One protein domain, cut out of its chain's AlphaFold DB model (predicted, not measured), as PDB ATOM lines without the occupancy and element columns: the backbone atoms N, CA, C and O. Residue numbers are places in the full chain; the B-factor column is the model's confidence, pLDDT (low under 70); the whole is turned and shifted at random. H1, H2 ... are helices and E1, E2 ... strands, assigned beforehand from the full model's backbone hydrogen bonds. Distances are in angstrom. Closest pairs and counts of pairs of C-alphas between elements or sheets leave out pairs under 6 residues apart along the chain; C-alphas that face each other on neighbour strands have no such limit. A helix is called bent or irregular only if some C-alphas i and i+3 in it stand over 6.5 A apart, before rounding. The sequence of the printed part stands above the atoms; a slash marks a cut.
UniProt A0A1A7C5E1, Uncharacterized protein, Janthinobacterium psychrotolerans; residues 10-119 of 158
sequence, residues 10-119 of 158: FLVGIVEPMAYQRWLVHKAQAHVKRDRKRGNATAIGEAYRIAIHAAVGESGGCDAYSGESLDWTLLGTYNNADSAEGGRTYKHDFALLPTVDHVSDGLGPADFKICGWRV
ATOM      1  N   PHE A  10     -45.471  98.426  86.920       96.50
ATOM      2  CA  PHE A  10     -44.933  98.958  88.175       96.50
ATOM      3  C   PHE A  10     -45.967  99.723  89.024       96.50
ATOM      4  O   PHE A  10     -45.679 100.045  90.168       96.50
ATOM      5  N   LEU A  11     -47.161 100.010  88.489       96.88
ATOM      6  CA  LEU A  11     -48.265 100.646  89.219       96.88
ATOM      7  C   LEU A  11     -49.345  99.658  89.671       96.88
ATOM      8  O   LEU A  11     -50.254 100.042  90.411       96.88
ATOM      9  N   VAL A  12     -49.278  98.398  89.235       96.38
ATOM     10  CA  VAL A  12     -50.257  97.375  89.614       96.38
ATOM     11  C   VAL A  12     -50.176  97.130  91.121       96.38
ATOM     12  O   VAL A  12     -49.106  96.876  91.661       96.38
ATOM     13  N   GLY A  13     -51.319  97.220  91.804       95.69
ATOM     14  CA  GLY A  13     -51.401  97.094  93.264       95.69
ATOM     15  C   GLY A  13     -51.033  98.364  94.039       95.69
ATOM     16  O   GLY A  13     -51.229  98.395  95.248       95.69
ATOM     17  N   ILE A  14     -50.555  99.412  93.359       96.50
ATOM     18  CA  ILE A  14     -50.257 100.727  93.953       96.50
ATOM     19  C   ILE A  14     -51.348 101.734  93.585       96.50
ATOM     20  O   ILE A  14     -51.819 102.491  94.428       96.50
ATOM     21  N   VAL A  15     -51.762 101.738  92.314       96.50
ATOM     22  CA  VAL A  15     -52.726 102.699  91.774       96.50
ATOM     23  C   VAL A  15     -53.912 101.969  91.164       96.50
ATOM     24  O   VAL A  15     -53.762 101.103  90.304       96.50
ATOM     25  N   GLU A  16     -55.117 102.393  91.534       94.88
ATOM     26  CA  GLU A  16     -56.338 101.924  90.886       94.88
ATOM     27  C   GLU A  16     -56.384 102.352  89.405       94.88
ATOM     28  O   GLU A  16     -56.226 103.545  89.107       94.88
ATOM     29  N   PRO A  17     -56.688 101.451  88.447       94.12
ATOM     30  CA  PRO A  17     -56.695 101.783  87.020       94.12
ATOM     31  C   PRO A  17     -57.559 103.001  86.665       94.12
ATOM     32  O   PRO A  17     -57.204 103.793  85.792       94.12
ATOM     33  N   MET A  18     -58.689 103.186  87.355       92.50
ATOM     34  CA  MET A  18     -59.562 104.348  87.159       92.50
ATOM     35  C   MET A  18     -58.956 105.646  87.702       92.50
ATOM     36  O   MET A  18     -59.153 106.703  87.102       92.50
ATOM     37  N   ALA A  19     -58.214 105.592  88.811       93.94
ATOM     38  CA  ALA A  19     -57.511 106.756  89.348       93.94
ATOM     39  C   ALA A  19     -56.410 107.212  88.383       93.94
ATOM     40  O   ALA A  19     -56.344 108.397  88.050       93.94
ATOM     41  N   TYR A  20     -55.639 106.264  87.839       96.44
ATOM     42  CA  TYR A  20     -54.636 106.538  86.809       96.44
ATOM     43  C   TYR A  20     -55.248 107.190  85.562       96.44
ATOM     44  O   TYR A  20     -54.762 108.215  85.086       96.44
ATOM     45  N   GLN A  21     -56.359 106.647  85.055       95.06
ATOM     46  CA  GLN A  21     -57.034 107.206  83.882       95.06
ATOM     47  C   GLN A  21     -57.559 108.625  84.120       95.06
ATOM     48  O   GLN A  21     -57.383 109.489  83.258       95.06
ATOM     49  N   ARG A  22     -58.162 108.897  85.286       95.06
ATOM     50  CA  ARG A  22     -58.592 110.259  85.650       95.06
ATOM     51  C   ARG A  22     -57.407 111.215  85.731       95.06
ATOM     52  O   ARG A  22     -57.469 112.302  85.160       95.06
ATOM     53  N   TRP A  23     -56.321 110.802  86.385       96.56
ATOM     54  CA  TRP A  23     -55.095 111.594  86.465       96.56
ATOM     55  C   TRP A  23     -54.538 111.918  85.073       96.56
ATOM     56  O   TRP A  23     -54.267 113.083  84.782       96.56
ATOM     57  N   LEU A  24     -54.464 110.926  84.180       97.12
ATOM     58  CA  LEU A  24     -53.968 111.095  82.814       97.12
ATOM     59  C   LEU A  24     -54.806 112.108  82.023       97.12
ATOM     60  O   LEU A  24     -54.264 112.987  81.350       97.12
ATOM     61  N   VAL A  25     -56.135 112.015  82.125       96.19
ATOM     62  CA  VAL A  25     -57.055 112.964  81.484       96.19
ATOM     63  C   VAL A  25     -56.846 114.376  82.030       96.19
ATOM     64  O   VAL A  25     -56.696 115.306  81.236       96.19
ATOM     65  N   HIS A  26     -56.788 114.541  83.353       95.69
ATOM     66  CA  HIS A  26     -56.615 115.851  83.982       95.69
ATOM     67  C   HIS A  26     -55.271 116.496  83.626       95.69
ATOM     68  O   HIS A  26     -55.237 117.675  83.268       95.69
ATOM     69  N   LYS A  27     -54.165 115.740  83.668       96.00
ATOM     70  CA  LYS A  27     -52.836 116.258  83.306       96.00
ATOM     71  C   LYS A  27     -52.779 116.675  81.839       96.00
ATOM     72  O   LYS A  27     -52.328 117.781  81.546       96.00
ATOM     73  N   ALA A  28     -53.314 115.857  80.930       96.69
ATOM     74  CA  ALA A  28     -53.380 116.204  79.513       96.69
ATOM     75  C   ALA A  28     -54.217 117.470  79.265       96.69
ATOM     76  O   ALA A  28     -53.793 118.354  78.527       96.69
ATOM     77  N   GLN A  29     -55.389 117.593  79.897       96.88
ATOM     78  CA  GLN A  29     -56.244 118.778  79.761       96.88
ATOM     79  C   GLN A  29     -55.570 120.051  80.286       96.88
ATOM     80  O   GLN A  29     -55.661 121.097  79.642       96.88
ATOM     81  N   ALA A  30     -54.893 119.969  81.435       95.19
ATOM     82  CA  ALA A  30     -54.183 121.102  82.020       95.19
ATOM     83  C   ALA A  30     -53.065 121.611  81.098       95.19
ATOM     84  O   ALA A  30     -52.972 122.817  80.867       95.19
ATOM     85  N   HIS A  31     -52.270 120.699  80.529       95.56
ATOM     86  CA  HIS A  31     -51.207 121.036  79.579       95.56
ATOM     87  C   HIS A  31     -51.765 121.597  78.267       95.56
ATOM     88  O   HIS A  31     -51.402 122.706  77.892       95.56
ATOM     89  N   VAL A  32     -52.771 120.959  77.653       95.88
ATOM     90  CA  VAL A  32     -53.424 121.502  76.442       95.88
ATOM     91  C   VAL A  32     -53.959 122.916  76.666       95.88
ATOM     92  O   VAL A  32     -53.800 123.785  75.811       95.88
ATOM     93  N   LYS A  33     -54.604 123.176  77.810       95.81
ATOM     94  CA  LYS A  33     -55.105 124.517  78.141       95.81
ATOM     95  C   LYS A  33     -53.963 125.530  78.245       95.81
ATOM     96  O   LYS A  33     -54.110 126.652  77.760       95.81
ATOM     97  N   ARG A  34     -52.855 125.153  78.891       93.06
ATOM     98  CA  ARG A  34     -51.676 126.010  79.062       93.06
ATOM     99  C   ARG A  34     -51.024 126.330  77.719       93.06
ATOM    100  O   ARG A  34     -50.785 127.499  77.437       93.06
ATOM    101  N   ASP A  35     -50.828 125.328  76.878       94.06
ATOM    102  CA  ASP A  35     -50.069 125.474  75.636       94.06
ATOM    103  C   ASP A  35     -50.884 126.181  74.550       94.06
ATOM    104  O   ASP A  35     -50.370 127.058  73.855       94.06
ATOM    105  N   ARG A  36     -52.205 125.963  74.499       94.25
ATOM    106  CA  ARG A  36     -53.102 126.791  73.671       94.25
ATOM    107  C   ARG A  36     -53.058 128.262  74.067       94.25
ATOM    108  O   ARG A  36     -53.052 129.121  73.193       94.25
ATOM    109  N   LYS A  37     -52.995 128.563  75.370       93.50
ATOM    110  CA  LYS A  37     -52.854 129.945  75.859       93.50
ATOM    111  C   LYS A  37     -51.519 130.569  75.428       93.50
ATOM    112  O   LYS A  37     -51.462 131.781  75.253       93.50
ATOM    113  N   ARG A  38     -50.474 129.758  75.245       91.50
ATOM    114  CA  ARG A  38     -49.158 130.182  74.736       91.50
ATOM    115  C   ARG A  38     -49.115 130.342  73.209       91.50
ATOM    116  O   ARG A  38     -48.174 130.940  72.710       91.50
ATOM    117  N   GLY A  39     -50.130 129.868  72.481       93.25
ATOM    118  CA  GLY A  39     -50.229 129.985  71.019       93.25
ATOM    119  C   GLY A  39     -50.177 128.655  70.263       93.25
ATOM    120  O   GLY A  39     -50.266 128.653  69.037       93.25
ATOM    121  N   ASN A  40     -50.088 127.516  70.957       91.62
ATOM    122  CA  ASN A  40     -50.075 126.203  70.317       91.62
ATOM    123  C   ASN A  40     -51.486 125.772  69.882       91.62
ATOM    124  O   ASN A  40     -52.222 125.103  70.616       91.62
ATOM    125  N   ALA A  41     -51.876 126.156  68.667       89.50
ATOM    126  CA  ALA A  41     -53.175 125.805  68.094       89.50
ATOM    127  C   ALA A  41     -53.334 124.296  67.812       89.50
ATOM    128  O   ALA A  41     -54.462 123.808  67.721       89.50
ATOM    129  N   THR A  42     -52.233 123.547  67.705       90.75
ATOM    130  CA  THR A  42     -52.233 122.112  67.379       90.75
ATOM    131  C   THR A  42     -52.226 121.214  68.620       90.75
ATOM    132  O   THR A  42     -52.259 119.989  68.494       90.75
ATOM    133  N   ALA A  43     -52.265 121.786  69.830       92.00
ATOM    134  CA  ALA A  43     -52.367 121.028  71.073       92.00
ATOM    135  C   ALA A  43     -53.686 120.228  71.134       92.00
ATOM    136  O   ALA A  43     -54.787 120.783  71.270       92.00
ATOM    137  N   ILE A  44     -53.571 118.899  71.047       93.38
ATOM    138  CA  ILE A  44     -54.686 117.945  71.016       93.38
ATOM    139  C   ILE A  44     -54.617 117.040  72.248       93.38
ATOM    140  O   ILE A  44     -53.620 116.365  72.497       93.38
ATOM    141  N   GLY A  45     -55.722 116.966  72.997       94.31
ATOM    142  CA  GLY A  45     -55.777 116.211  74.254       94.31
ATOM    143  C   GLY A  45     -55.485 114.721  74.107       94.31
ATOM    144  O   GLY A  45     -54.943 114.117  75.026       94.31
ATOM    145  N   GLU A  46     -55.818 114.114  72.969       94.62
ATOM    146  CA  GLU A  46     -55.465 112.718  72.708       94.62
ATOM    147  C   GLU A  46     -53.962 112.514  72.511       94.62
ATOM    148  O   GLU A  46     -53.406 111.619  73.142       94.62
ATOM    149  N   ALA A  47     -53.301 113.374  71.731       93.75
ATOM    150  CA  ALA A  47     -51.852 113.330  71.553       93.75
ATOM    151  C   ALA A  47     -51.124 113.490  72.897       93.75
ATOM    152  O   ALA A  47     -50.208 112.733  73.199       93.75
ATOM    153  N   TYR A  48     -51.606 114.395  73.754       96.44
ATOM    154  CA  TYR A  48     -51.015 114.623  75.075       96.44
ATOM    155  C   TYR A  48     -51.215 113.420  76.001       96.44
ATOM    156  O   TYR A  48     -50.293 113.043  76.710       96.44
ATOM    157  N   ARG A  49     -52.383 112.759  75.983       97.38
ATOM    158  CA  ARG A  49     -52.583 111.524  76.767       97.38
ATOM    159  C   ARG A  49     -51.662 110.396  76.310       97.38
ATOM    160  O   ARG A  49     -51.160 109.667  77.155       97.38
ATOM    161  N   ILE A  50     -51.446 110.250  75.003       95.94
ATOM    162  CA  ILE A  50     -50.518 109.250  74.457       95.94
ATOM    163  C   ILE A  50     -49.089 109.558  74.915       95.94
ATOM    164  O   ILE A  50     -48.441 108.681  75.477       95.94
ATOM    165  N   ALA A  51     -48.636 110.802  74.746       96.56
ATOM    166  CA  ALA A  51     -47.287 111.220  75.112       96.56
ATOM    167  C   ALA A  51     -47.034 111.119  76.626       96.56
ATOM    168  O   ALA A  51     -46.027 110.562  77.047       96.56
ATOM    169  N   ILE A  52     -47.983 111.559  77.462       97.81
ATOM    170  CA  ILE A  52     -47.879 111.411  78.921       97.81
ATOM    171  C   ILE A  52     -47.866 109.931  79.310       97.81
ATOM    172  O   ILE A  52     -47.071 109.536  80.155       97.81
ATOM    173  N   HIS A  53     -48.716 109.089  78.712       97.88
ATOM    174  CA  HIS A  53     -48.728 107.657  79.024       97.88
ATOM    175  C   HIS A  53     -47.400 106.976  78.658       97.88
ATOM    176  O   HIS A  53     -46.888 106.190  79.454       97.88
ATOM    177  N   ALA A  54     -46.822 107.320  77.503       96.88
ATOM    178  CA  ALA A  54     -45.495 106.861  77.108       96.88
ATOM    179  C   ALA A  54     -44.422 107.319  78.109       96.88
ATOM    180  O   ALA A  54     -43.665 106.485  78.596       96.88
ATOM    181  N   ALA A  55     -44.440 108.593  78.517       97.81
ATOM    182  CA  ALA A  55     -43.518 109.130  79.518       97.81
ATOM    183  C   ALA A  55     -43.632 108.420  80.880       97.81
ATOM    184  O   ALA A  55     -42.624 108.202  81.544       97.81
ATOM    185  N   VAL A  56     -44.840 108.011  81.296       98.12
ATOM    186  CA  VAL A  56     -45.021 107.164  82.490       98.12
ATOM    187  C   VAL A  56     -44.368 105.795  82.296       98.12
ATOM    188  O   VAL A  56     -43.713 105.304  83.206       98.12
ATOM    189  N   GLY A  57     -44.533 105.171  81.129       97.38
ATOM    190  CA  GLY A  57     -43.869 103.904  80.821       97.38
ATOM    191  C   GLY A  57     -42.343 104.017  80.873       97.38
ATOM    192  O   GLY A  57     -41.693 103.192  81.509       97.38
ATOM    193  N   GLU A  58     -41.792 105.065  80.259       97.06
ATOM    194  CA  GLU A  58     -40.353 105.363  80.242       97.06
ATOM    195  C   GLU A  58     -39.784 105.657  81.630       97.06
ATOM    196  O   GLU A  58     -38.633 105.321  81.896       97.06
ATOM    197  N   SER A  59     -40.566 106.279  82.519       97.62
ATOM    198  CA  SER A  59     -40.059 106.687  83.830       97.62
ATOM    199  C   SER A  59     -39.784 105.512  84.765       97.62
ATOM    200  O   SER A  59     -39.052 105.670  85.739       97.62
ATOM    201  N   GLY A  60     -40.402 104.349  84.523       97.25
ATOM    202  CA  GLY A  60     -40.262 103.175  85.391       97.25
ATOM    203  C   GLY A  60     -40.685 103.427  86.843       97.25
ATOM    204  O   GLY A  60     -40.283 102.689  87.737       97.25
ATOM    205  N   GLY A  61     -41.468 104.481  87.085       97.50
ATOM    206  CA  GLY A  61     -41.872 104.916  88.417       97.50
ATOM    207  C   GLY A  61     -40.926 105.906  89.104       97.50
ATOM    208  O   GLY A  61     -41.229 106.312  90.224       97.50
ATOM    209  N   CYS A  62     -39.852 106.342  88.446       98.50
ATOM    210  CA  CYS A  62     -38.868 107.275  88.996       98.50
ATOM    211  C   CYS A  62     -38.976 108.686  88.402       98.50
ATOM    212  O   CYS A  62     -39.586 108.908  87.353       98.50
ATOM    213  N   ASP A  63     -38.370 109.645  89.096       98.31
ATOM    214  CA  ASP A  63     -38.162 111.012  88.644       98.31
ATOM    215  C   ASP A  63     -37.132 111.049  87.508       98.31
ATOM    216  O   ASP A  63     -36.020 110.537  87.649       98.31
ATOM    217  N   ALA A  64     -37.483 111.674  86.385       97.50
ATOM    218  CA  ALA A  64     -36.616 111.740  85.210       97.50
ATOM    219  C   ALA A  64     -35.316 112.544  85.409       97.50
ATOM    220  O   ALA A  64     -34.381 112.369  84.630       97.50
ATOM    221  N   TYR A  65     -35.251 113.436  86.399       96.56
ATOM    222  CA  TYR A  65     -34.121 114.339  86.625       96.56
ATOM    223  C   TYR A  65     -33.278 113.941  87.838       96.56
ATOM    224  O   TYR A  65     -32.057 114.078  87.790       96.56
ATOM    225  N   SER A  66     -33.900 113.457  88.916       96.25
ATOM    226  CA  SER A  66     -33.187 113.029  90.129       96.25
ATOM    227  C   SER A  66     -32.969 111.518  90.214       96.25
ATOM    228  O   SER A  66     -32.111 111.075  90.976       96.25
ATOM    229  N   GLY A  67     -33.737 110.719  89.466       96.81
ATOM    230  CA  GLY A  67     -33.749 109.258  89.578       96.81
ATOM    231  C   GLY A  67     -34.446 108.722  90.837       96.81
ATOM    232  O   GLY A  67     -34.493 107.509  91.032       96.81
ATOM    233  N   GLU A  68     -34.990 109.596  91.689       97.81
ATOM    234  CA  GLU A  68     -35.692 109.226  92.922       97.81
ATOM    235  C   GLU A  68     -37.005 108.490  92.606       97.81
ATOM    236  O   GLU A  68     -37.721 108.854  91.673       97.81
ATOM    237  N   SER A  69     -37.344 107.452  93.374       98.31
ATOM    238  CA  SER A  69     -38.636 106.775  93.223       98.31
ATOM    239  C   SER A  69     -39.780 107.717  93.590       98.31
ATOM    240  O   SER A  69     -39.769 108.338  94.651       98.31
ATOM    241  N   LEU A  70     -40.780 107.811  92.716       98.56
ATOM    242  CA  LEU A  70     -41.944 108.658  92.948       98.56
ATOM    243  C   LEU A  70     -42.983 107.942  93.801       98.56
ATOM    244  O   LEU A  70     -43.154 106.724  93.708       98.56
ATOM    245  N   ASP A  71     -43.744 108.717  94.569       98.12
ATOM    246  CA  ASP A  71     -44.829 108.183  95.383       98.12
ATOM    247  C   ASP A  71     -46.157 108.233  94.621       98.12
ATOM    248  O   ASP A  71     -46.935 109.191  94.669       98.12
ATOM    249  N   TRP A  72     -46.427 107.152  93.896       97.75
ATOM    250  CA  TRP A  72     -47.648 106.992  93.114       97.75
ATOM    251  C   TRP A  72     -48.914 106.813  93.956       97.75
ATOM    252  O   TRP A  72     -50.010 106.977  93.416       97.75
ATOM    253  N   THR A  73     -48.800 106.554  95.265       97.00
ATOM    254  CA  THR A  73     -49.969 106.494  96.158       97.00
ATOM    255  C   THR A  73     -50.615 107.868  96.340       97.00
ATOM    256  O   THR A  73     -51.818 107.967  96.578       97.00
ATOM    257  N   LEU A  74     -49.855 108.945  96.105       96.56
ATOM    258  CA  LEU A  74     -50.341 110.318  96.200       96.56
ATOM    259  C   LEU A  74     -51.256 110.725  95.030       96.56
ATOM    260  O   LEU A  74     -51.855 111.809  95.058       96.56
ATOM    261  N   LEU A  75     -51.406 109.899  93.987       95.06
ATOM    262  CA  LEU A  75     -52.227 110.241  92.827       95.06
ATOM    263  C   LEU A  75     -53.683 110.557  93.204       95.06
ATOM    264  O   LEU A  75     -54.451 109.702  93.630       95.06
ATOM    265  N   GLY A  76     -54.089 111.805  92.954       90.12
ATOM    266  CA  GLY A  76     -55.454 112.273  93.210       90.12
ATOM    267  C   GLY A  76     -55.756 112.604  94.673       90.12
ATOM    268  O   GLY A  76     -56.909 112.892  94.976       90.12
ATOM    269  N   THR A  77     -54.752 112.592  95.551       93.56
ATOM    270  CA  THR A  77     -54.906 112.909  96.984       93.56
ATOM    271  C   THR A  77     -54.659 114.386  97.308       93.56
ATOM    272  O   THR A  77     -55.077 114.860  98.359       93.56
ATOM    273  N   TYR A  78     -54.030 115.140  96.397       91.44
ATOM    274  CA  TYR A  78     -53.780 116.569  96.596       91.44
ATOM    275  C   TYR A  78     -55.082 117.378  96.620       91.44
ATOM    276  O   TYR A  78     -55.869 117.346  95.668       91.44
ATOM    277  N   ASN A  79     -55.255 118.172  97.672       93.44
ATOM    278  CA  ASN A  79     -56.422 119.002  97.925       93.44
ATOM    279  C   ASN A  79     -56.030 120.487  97.972       93.44
ATOM    280  O   ASN A  79     -55.159 120.913  98.728       93.44
ATOM    281  N   ASN A  80     -56.705 121.301  97.158       89.94
ATOM    282  CA  ASN A  80     -56.449 122.740  97.094       89.94
ATOM    283  C   ASN A  80     -56.887 123.491  98.361       89.94
ATOM    284  O   ASN A  80     -56.269 124.501  98.681       89.94
ATOM    285  N   ALA A  81     -57.934 123.030  99.056       92.38
ATOM    286  CA  ALA A  81     -58.398 123.651 100.297       92.38
ATOM    287  C   ALA A  81     -57.358 123.458 101.408       92.38
ATOM    288  O   ALA A  81     -56.867 124.439 101.964       92.38
ATOM    289  N   ASP A  82     -56.920 122.215 101.612       91.69
ATOM    290  CA  ASP A  82     -55.887 121.874 102.595       91.69
ATOM    291  C   ASP A  82     -54.553 122.552 102.248       91.69
ATOM    292  O   ASP A  82     -53.844 123.038 103.126       91.69
ATOM    293  N   SER A  83     -54.228 122.682 100.954       90.88
ATOM    294  CA  SER A  83     -53.061 123.457 100.526       90.88
ATOM    295  C   SER A  83     -53.170 124.950 100.837       90.88
ATOM    296  O   SER A  83     -52.126 125.579 101.031       90.88
ATOM    297  N   ALA A  84     -54.364 125.541 100.802       92.06
ATOM    298  CA  ALA A  84     -54.553 126.957 101.112       92.06
ATOM    299  C   ALA A  84     -54.390 127.222 102.615       92.06
ATOM    300  O   ALA A  84     -53.843 128.255 102.991       92.06
ATOM    301  N   GLU A  85     -54.803 126.271 103.454       93.06
ATOM    302  CA  GLU A  85     -54.672 126.334 104.912       93.06
ATOM    303  C   GLU A  85     -53.257 125.967 105.393       93.06
ATOM    304  O   GLU A  85     -52.625 126.727 106.122       93.06
ATOM    305  N   GLY A  86     -52.721 124.826 104.948       87.44
ATOM    306  CA  GLY A  86     -51.435 124.279 105.398       87.44
ATOM    307  C   GLY A  86     -50.202 124.811 104.655       87.44
ATOM    308  O   GLY A  86     -49.065 124.546 105.057       87.44
ATOM    309  N   GLY A  87     -50.397 125.560 103.566       91.38
ATOM    310  CA  GLY A  87     -49.350 126.306 102.869       91.38
ATOM    311  C   GLY A  87     -48.127 125.465 102.479       91.38
ATOM    312  O   GLY A  87     -48.231 124.453 101.787       91.38
ATOM    313  N   ARG A  88     -46.932 125.922 102.884       89.31
ATOM    314  CA  ARG A  88     -45.654 125.270 102.543       89.31
ATOM    315  C   ARG A  88     -45.530 123.879 103.165       89.31
ATOM    316  O   ARG A  88     -45.024 122.985 102.495       89.31
ATOM    317  N   THR A  89     -45.979 123.710 104.406       91.69
ATOM    318  CA  THR A  89     -45.886 122.434 105.125       91.69
ATOM    319  C   THR A  89     -46.694 121.364 104.405       91.69
ATOM    320  O   THR A  89     -46.141 120.326 104.071       91.69
ATOM    321  N   TYR A  90     -47.940 121.674 104.031       91.88
ATOM    322  CA  TYR A  90     -48.779 120.757 103.254       91.88
ATOM    323  C   TYR A  90     -48.114 120.335 101.940       91.88
ATOM    324  O   TYR A  90     -48.045 119.157 101.618       91.88
ATOM    325  N   LYS A  91     -47.569 121.291 101.177       89.94
ATOM    326  CA  LYS A  91     -46.926 120.997  99.885       89.94
ATOM    327  C   LYS A  91     -45.680 120.120 100.012       89.94
ATOM    328  O   LYS A  91     -45.347 119.425  99.056       89.94
ATOM    329  N   HIS A  92     -44.996 120.151 101.156       91.81
ATOM    330  CA  HIS A  92     -43.811 119.327 101.384       91.81
ATOM    331  C   HIS A  92     -44.148 117.829 101.390       91.81
ATOM    332  O   HIS A  92     -43.387 117.036 100.838       91.81
ATOM    333  N   ASP A  93     -45.318 117.455 101.909       94.62
ATOM    334  CA  ASP A  93     -45.782 116.058 101.934       94.62
ATOM    335  C   ASP A  93     -46.050 115.500 100.524       94.62
ATOM    336  O   ASP A  93     -46.082 114.292 100.315       94.62
ATOM    337  N   PHE A  94     -46.157 116.379  99.522       96.75
ATOM    338  CA  PHE A  94     -46.337 116.021  98.115       96.75
ATOM    339  C   PHE A  94     -45.053 116.132  97.291       96.75
ATOM    340  O   PHE A  94     -45.120 116.123  96.061       96.75
ATOM    341  N   ALA A  95     -43.879 116.218  97.930       96.38
ATOM    342  CA  ALA A  95     -42.603 116.389  97.235       96.38
ATOM    343  C   ALA A  95     -42.374 115.347  96.123       96.38
ATOM    344  O   ALA A  95     -41.884 115.704  95.048       96.38
ATOM    345  N   LEU A  96     -42.778 114.095  96.368       98.06
ATOM    346  CA  LEU A  96     -42.647 112.960  95.447       98.06
ATOM    347  C   LEU A  96     -43.919 112.654  94.646       98.06
ATOM    348  O   LEU A  96     -43.958 111.635  93.959       98.06
ATOM    349  N   LEU A  97     -44.948 113.514  94.696       97.75
ATOM    350  CA  LEU A  97     -46.160 113.335  93.890       97.75
ATOM    351  C   LEU A  97     -45.783 113.306  92.399       97.75
ATOM    352  O   LEU A  97     -45.253 114.310  91.906       97.75
ATOM    353  N   PRO A  98     -46.131 112.237  91.653       97.69
ATOM    354  CA  PRO A  98     -45.904 112.187  90.220       97.69
ATOM    355  C   PRO A  98     -46.624 113.324  89.493       97.69
ATOM    356  O   PRO A  98     -47.854 113.489  89.546       97.69
ATOM    357  N   THR A  99     -45.846 114.103  88.753       96.50
ATOM    358  CA  THR A  99     -46.324 115.158  87.871       96.50
ATOM    359  C   THR A  99     -45.694 115.034  86.486       96.50
ATOM    360  O   THR A  99     -44.944 114.106  86.200       96.50
ATOM    361  N   VAL A 100     -46.101 115.927  85.590       97.06
ATOM    362  CA  VAL A 100     -45.719 115.923  84.179       97.06
ATOM    363  C   VAL A 100     -45.018 117.243  83.883       97.06
ATOM    364  O   VAL A 100     -45.691 118.280  83.921       97.06
ATOM    365  N   ASP A 101     -43.726 117.191  83.565       95.25
ATOM    366  CA  ASP A 101     -42.969 118.321  83.024       95.25
ATOM    367  C   ASP A 101     -43.066 118.341  81.497       95.25
ATOM    368  O   ASP A 101     -43.011 117.287  80.861       95.25
ATOM    369  N   HIS A 102     -43.208 119.534  80.920       91.56
ATOM    370  CA  HIS A 102     -43.150 119.741  79.475       91.56
ATOM    371  C   HIS A 102     -41.731 120.207  79.132       91.56
ATOM    372  O   HIS A 102     -41.325 121.287  79.549       91.56
ATOM    373  N   VAL A 103     -40.969 119.394  78.394       86.75
ATOM    374  CA  VAL A 103     -39.515 119.603  78.231       86.75
ATOM    375  C   VAL A 103     -39.196 120.844  77.390       86.75
ATOM    376  O   VAL A 103     -38.160 121.475  77.587       86.75
ATOM    377  N   SER A 104     -40.087 121.208  76.466       81.50
ATOM    378  CA  SER A 104     -39.958 122.394  75.610       81.50
ATOM    379  C   SER A 104     -40.920 123.520  76.007       81.50
ATOM    380  O   SER A 104     -41.709 123.398  76.944       81.50
ATOM    381  N   ASP A 105     -40.890 124.623  75.263       79.75
ATOM    382  CA  ASP A 105     -41.685 125.839  75.492       79.75
ATOM    383  C   ASP A 105     -43.217 125.674  75.345       79.75
ATOM    384  O   ASP A 105     -43.982 126.606  75.620       79.75
ATOM    385  N   GLY A 106     -43.691 124.490  74.948       79.94
ATOM    386  CA  GLY A 106     -45.112 124.201  74.751       79.94
ATOM    387  C   GLY A 106     -45.652 124.625  73.385       79.94
ATOM    388  O   GLY A 106     -46.848 124.478  73.143       79.94
ATOM    389  N   LEU A 107     -44.815 125.133  72.474       85.25
ATOM    390  CA  LEU A 107     -45.222 125.504  71.111       85.25
ATOM    391  C   LEU A 107     -45.017 124.373  70.097       85.25
ATOM    392  O   LEU A 107     -45.605 124.394  69.016       85.25
ATOM    393  N   GLY A 108     -44.196 123.387  70.454       84.06
ATOM    394  CA  GLY A 108     -43.854 122.244  69.620       84.06
ATOM    395  C   GLY A 108     -44.702 120.987  69.864       84.06
ATOM    396  O   GLY A 108     -45.825 121.051  70.382       84.06
ATOM    397  N   PRO A 109     -44.168 119.818  69.462       85.94
ATOM    398  CA  PRO A 109     -44.747 118.519  69.771       85.94
ATOM    399  C   PRO A 109     -44.893 118.289  71.277       85.94
ATOM    400  O   PRO A 109     -44.158 118.849  72.085       85.94
ATOM    401  N   ALA A 110     -45.823 117.404  71.632       90.12
ATOM    402  CA  ALA A 110     -45.998 116.920  72.994       90.12
ATOM    403  C   ALA A 110     -44.770 116.105  73.436       90.12
ATOM    404  O   ALA A 110     -44.664 114.929  73.085       90.12
ATOM    405  N   ASP A 111     -43.877 116.726  74.202       91.88
ATOM    406  CA  ASP A 111     -42.690 116.092  74.781       91.88
ATOM    407  C   ASP A 111     -42.698 116.267  76.301       91.88
ATOM    408  O   ASP A 111     -42.657 117.385  76.827       91.88
ATOM    409  N   PHE A 112     -42.806 115.142  77.003       96.12
ATOM    410  CA  PHE A 112     -43.081 115.111  78.430       96.12
ATOM    411  C   PHE A 112     -42.114 114.208  79.178       96.12
ATOM    412  O   PHE A 112     -41.747 113.130  78.711       96.12
ATOM    413  N   LYS A 113     -41.799 114.607  80.409       97.31
ATOM    414  CA  LYS A 113     -41.122 113.758  81.390       97.31
ATOM    415  C   LYS A 113     -41.938 113.671  82.669       97.31
ATOM    416  O   LYS A 113     -42.675 114.590  83.023       97.31
ATOM    417  N   ILE A 114     -41.831 112.528  83.339       98.25
ATOM    418  CA  ILE A 114     -42.437 112.327  84.652       98.25
ATOM    419  C   ILE A 114     -41.395 112.644  85.716       98.25
ATOM    420  O   ILE A 114     -40.276 112.143  85.675       98.25
ATOM    421  N   CYS A 115     -41.779 113.487  86.661       98.25
ATOM    422  CA  CYS A 115     -40.941 113.927  87.767       98.25
ATOM    423  C   CYS A 115     -41.802 114.139  89.016       98.25
ATOM    424  O   CYS A 115     -43.035 114.149  88.952       98.25
ATOM    425  N   GLY A 116     -41.156 114.281  90.165       97.81
ATOM    426  CA  GLY A 116     -41.781 114.634  91.426       97.81
ATOM    427  C   GLY A 116     -42.114 116.116  91.450       97.81
ATOM    428  O   GLY A 116     -41.427 116.941  90.838       97.81
ATOM    429  N   TRP A 117     -43.169 116.475  92.181       96.25
ATOM    430  CA  TRP A 117     -43.598 117.867  92.304       96.25
ATOM    431  C   TRP A 117     -42.440 118.780  92.695       96.25
ATOM    432  O   TRP A 117     -42.207 119.779  92.023       96.25
ATOM    433  N   ARG A 118     -41.681 118.426  93.736       96.44
ATOM    434  CA  ARG A 118     -40.586 119.262  94.248       96.44
ATOM    435  C   ARG A 118     -39.553 119.586  93.170       96.44
ATOM    436  O   ARG A 118     -39.133 120.732  93.061       96.44
ATOM    437  N   VAL A 119     -39.156 118.589  92.382       96.81
ATOM    438  CA  VAL A 119     -38.173 118.770  91.306       96.81
ATOM    439  C   VAL A 119     -38.753 119.649  90.205       96.81
ATOM    440  O   VAL A 119     -38.086 120.573  89.754       96.81
TER     441      VAL A 119
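Overview. This is residues 10 to 119 of the 158 residues of an uncharacterized protein of Janthinobacterium psychrotolerans (UniProt A0A1A7C5E1). A small hairpin, E1 and E2, makes the core; H2 packs on it, H1 meets H2 steeply, and residues 84 to 89 of H3 stick out. The 110 printed residues include three named helices, then two antiparallel strands. The whole is mostly helix and compact, radius of gyration of the C-alphas 14.1 A, spanning 37 by 32 by 28 A.

Along the chain. H1, residues 17 to 38, runs 31.8 A from C-alpha 17 (-56.695, 101.783, 87.020). H2 is residues 45 to 59. H3, residues 80 to 92, is irregular: C-alphas 85 and 88 are 9.4 A apart. E1 is residues 98 to 102; E2, residues 112 to 116, ends at C-alpha 116 (-41.781, 114.634, 91.426).

Arrangement. H1 touches H2 with residues 24 to 32 alone (closest C-alphas Ala 28 and Tyr 48, 5.3 A), at a steep tilt of 61 degrees. H3 is apart from both. H2 and E2 come closest at C-alphas 55 and 113, 5.5 A. Across the hairpin, N 99 and O 115, 2.8 A, are within hydrogen-bond range, as is every O i to N i+4 pair in H1 and H2, but 7 of 9 in H3.

Size, cuts and confidence. The printed part has no cut. The link H2 to H3 is long. No printed residue is under 70 in pLDDT.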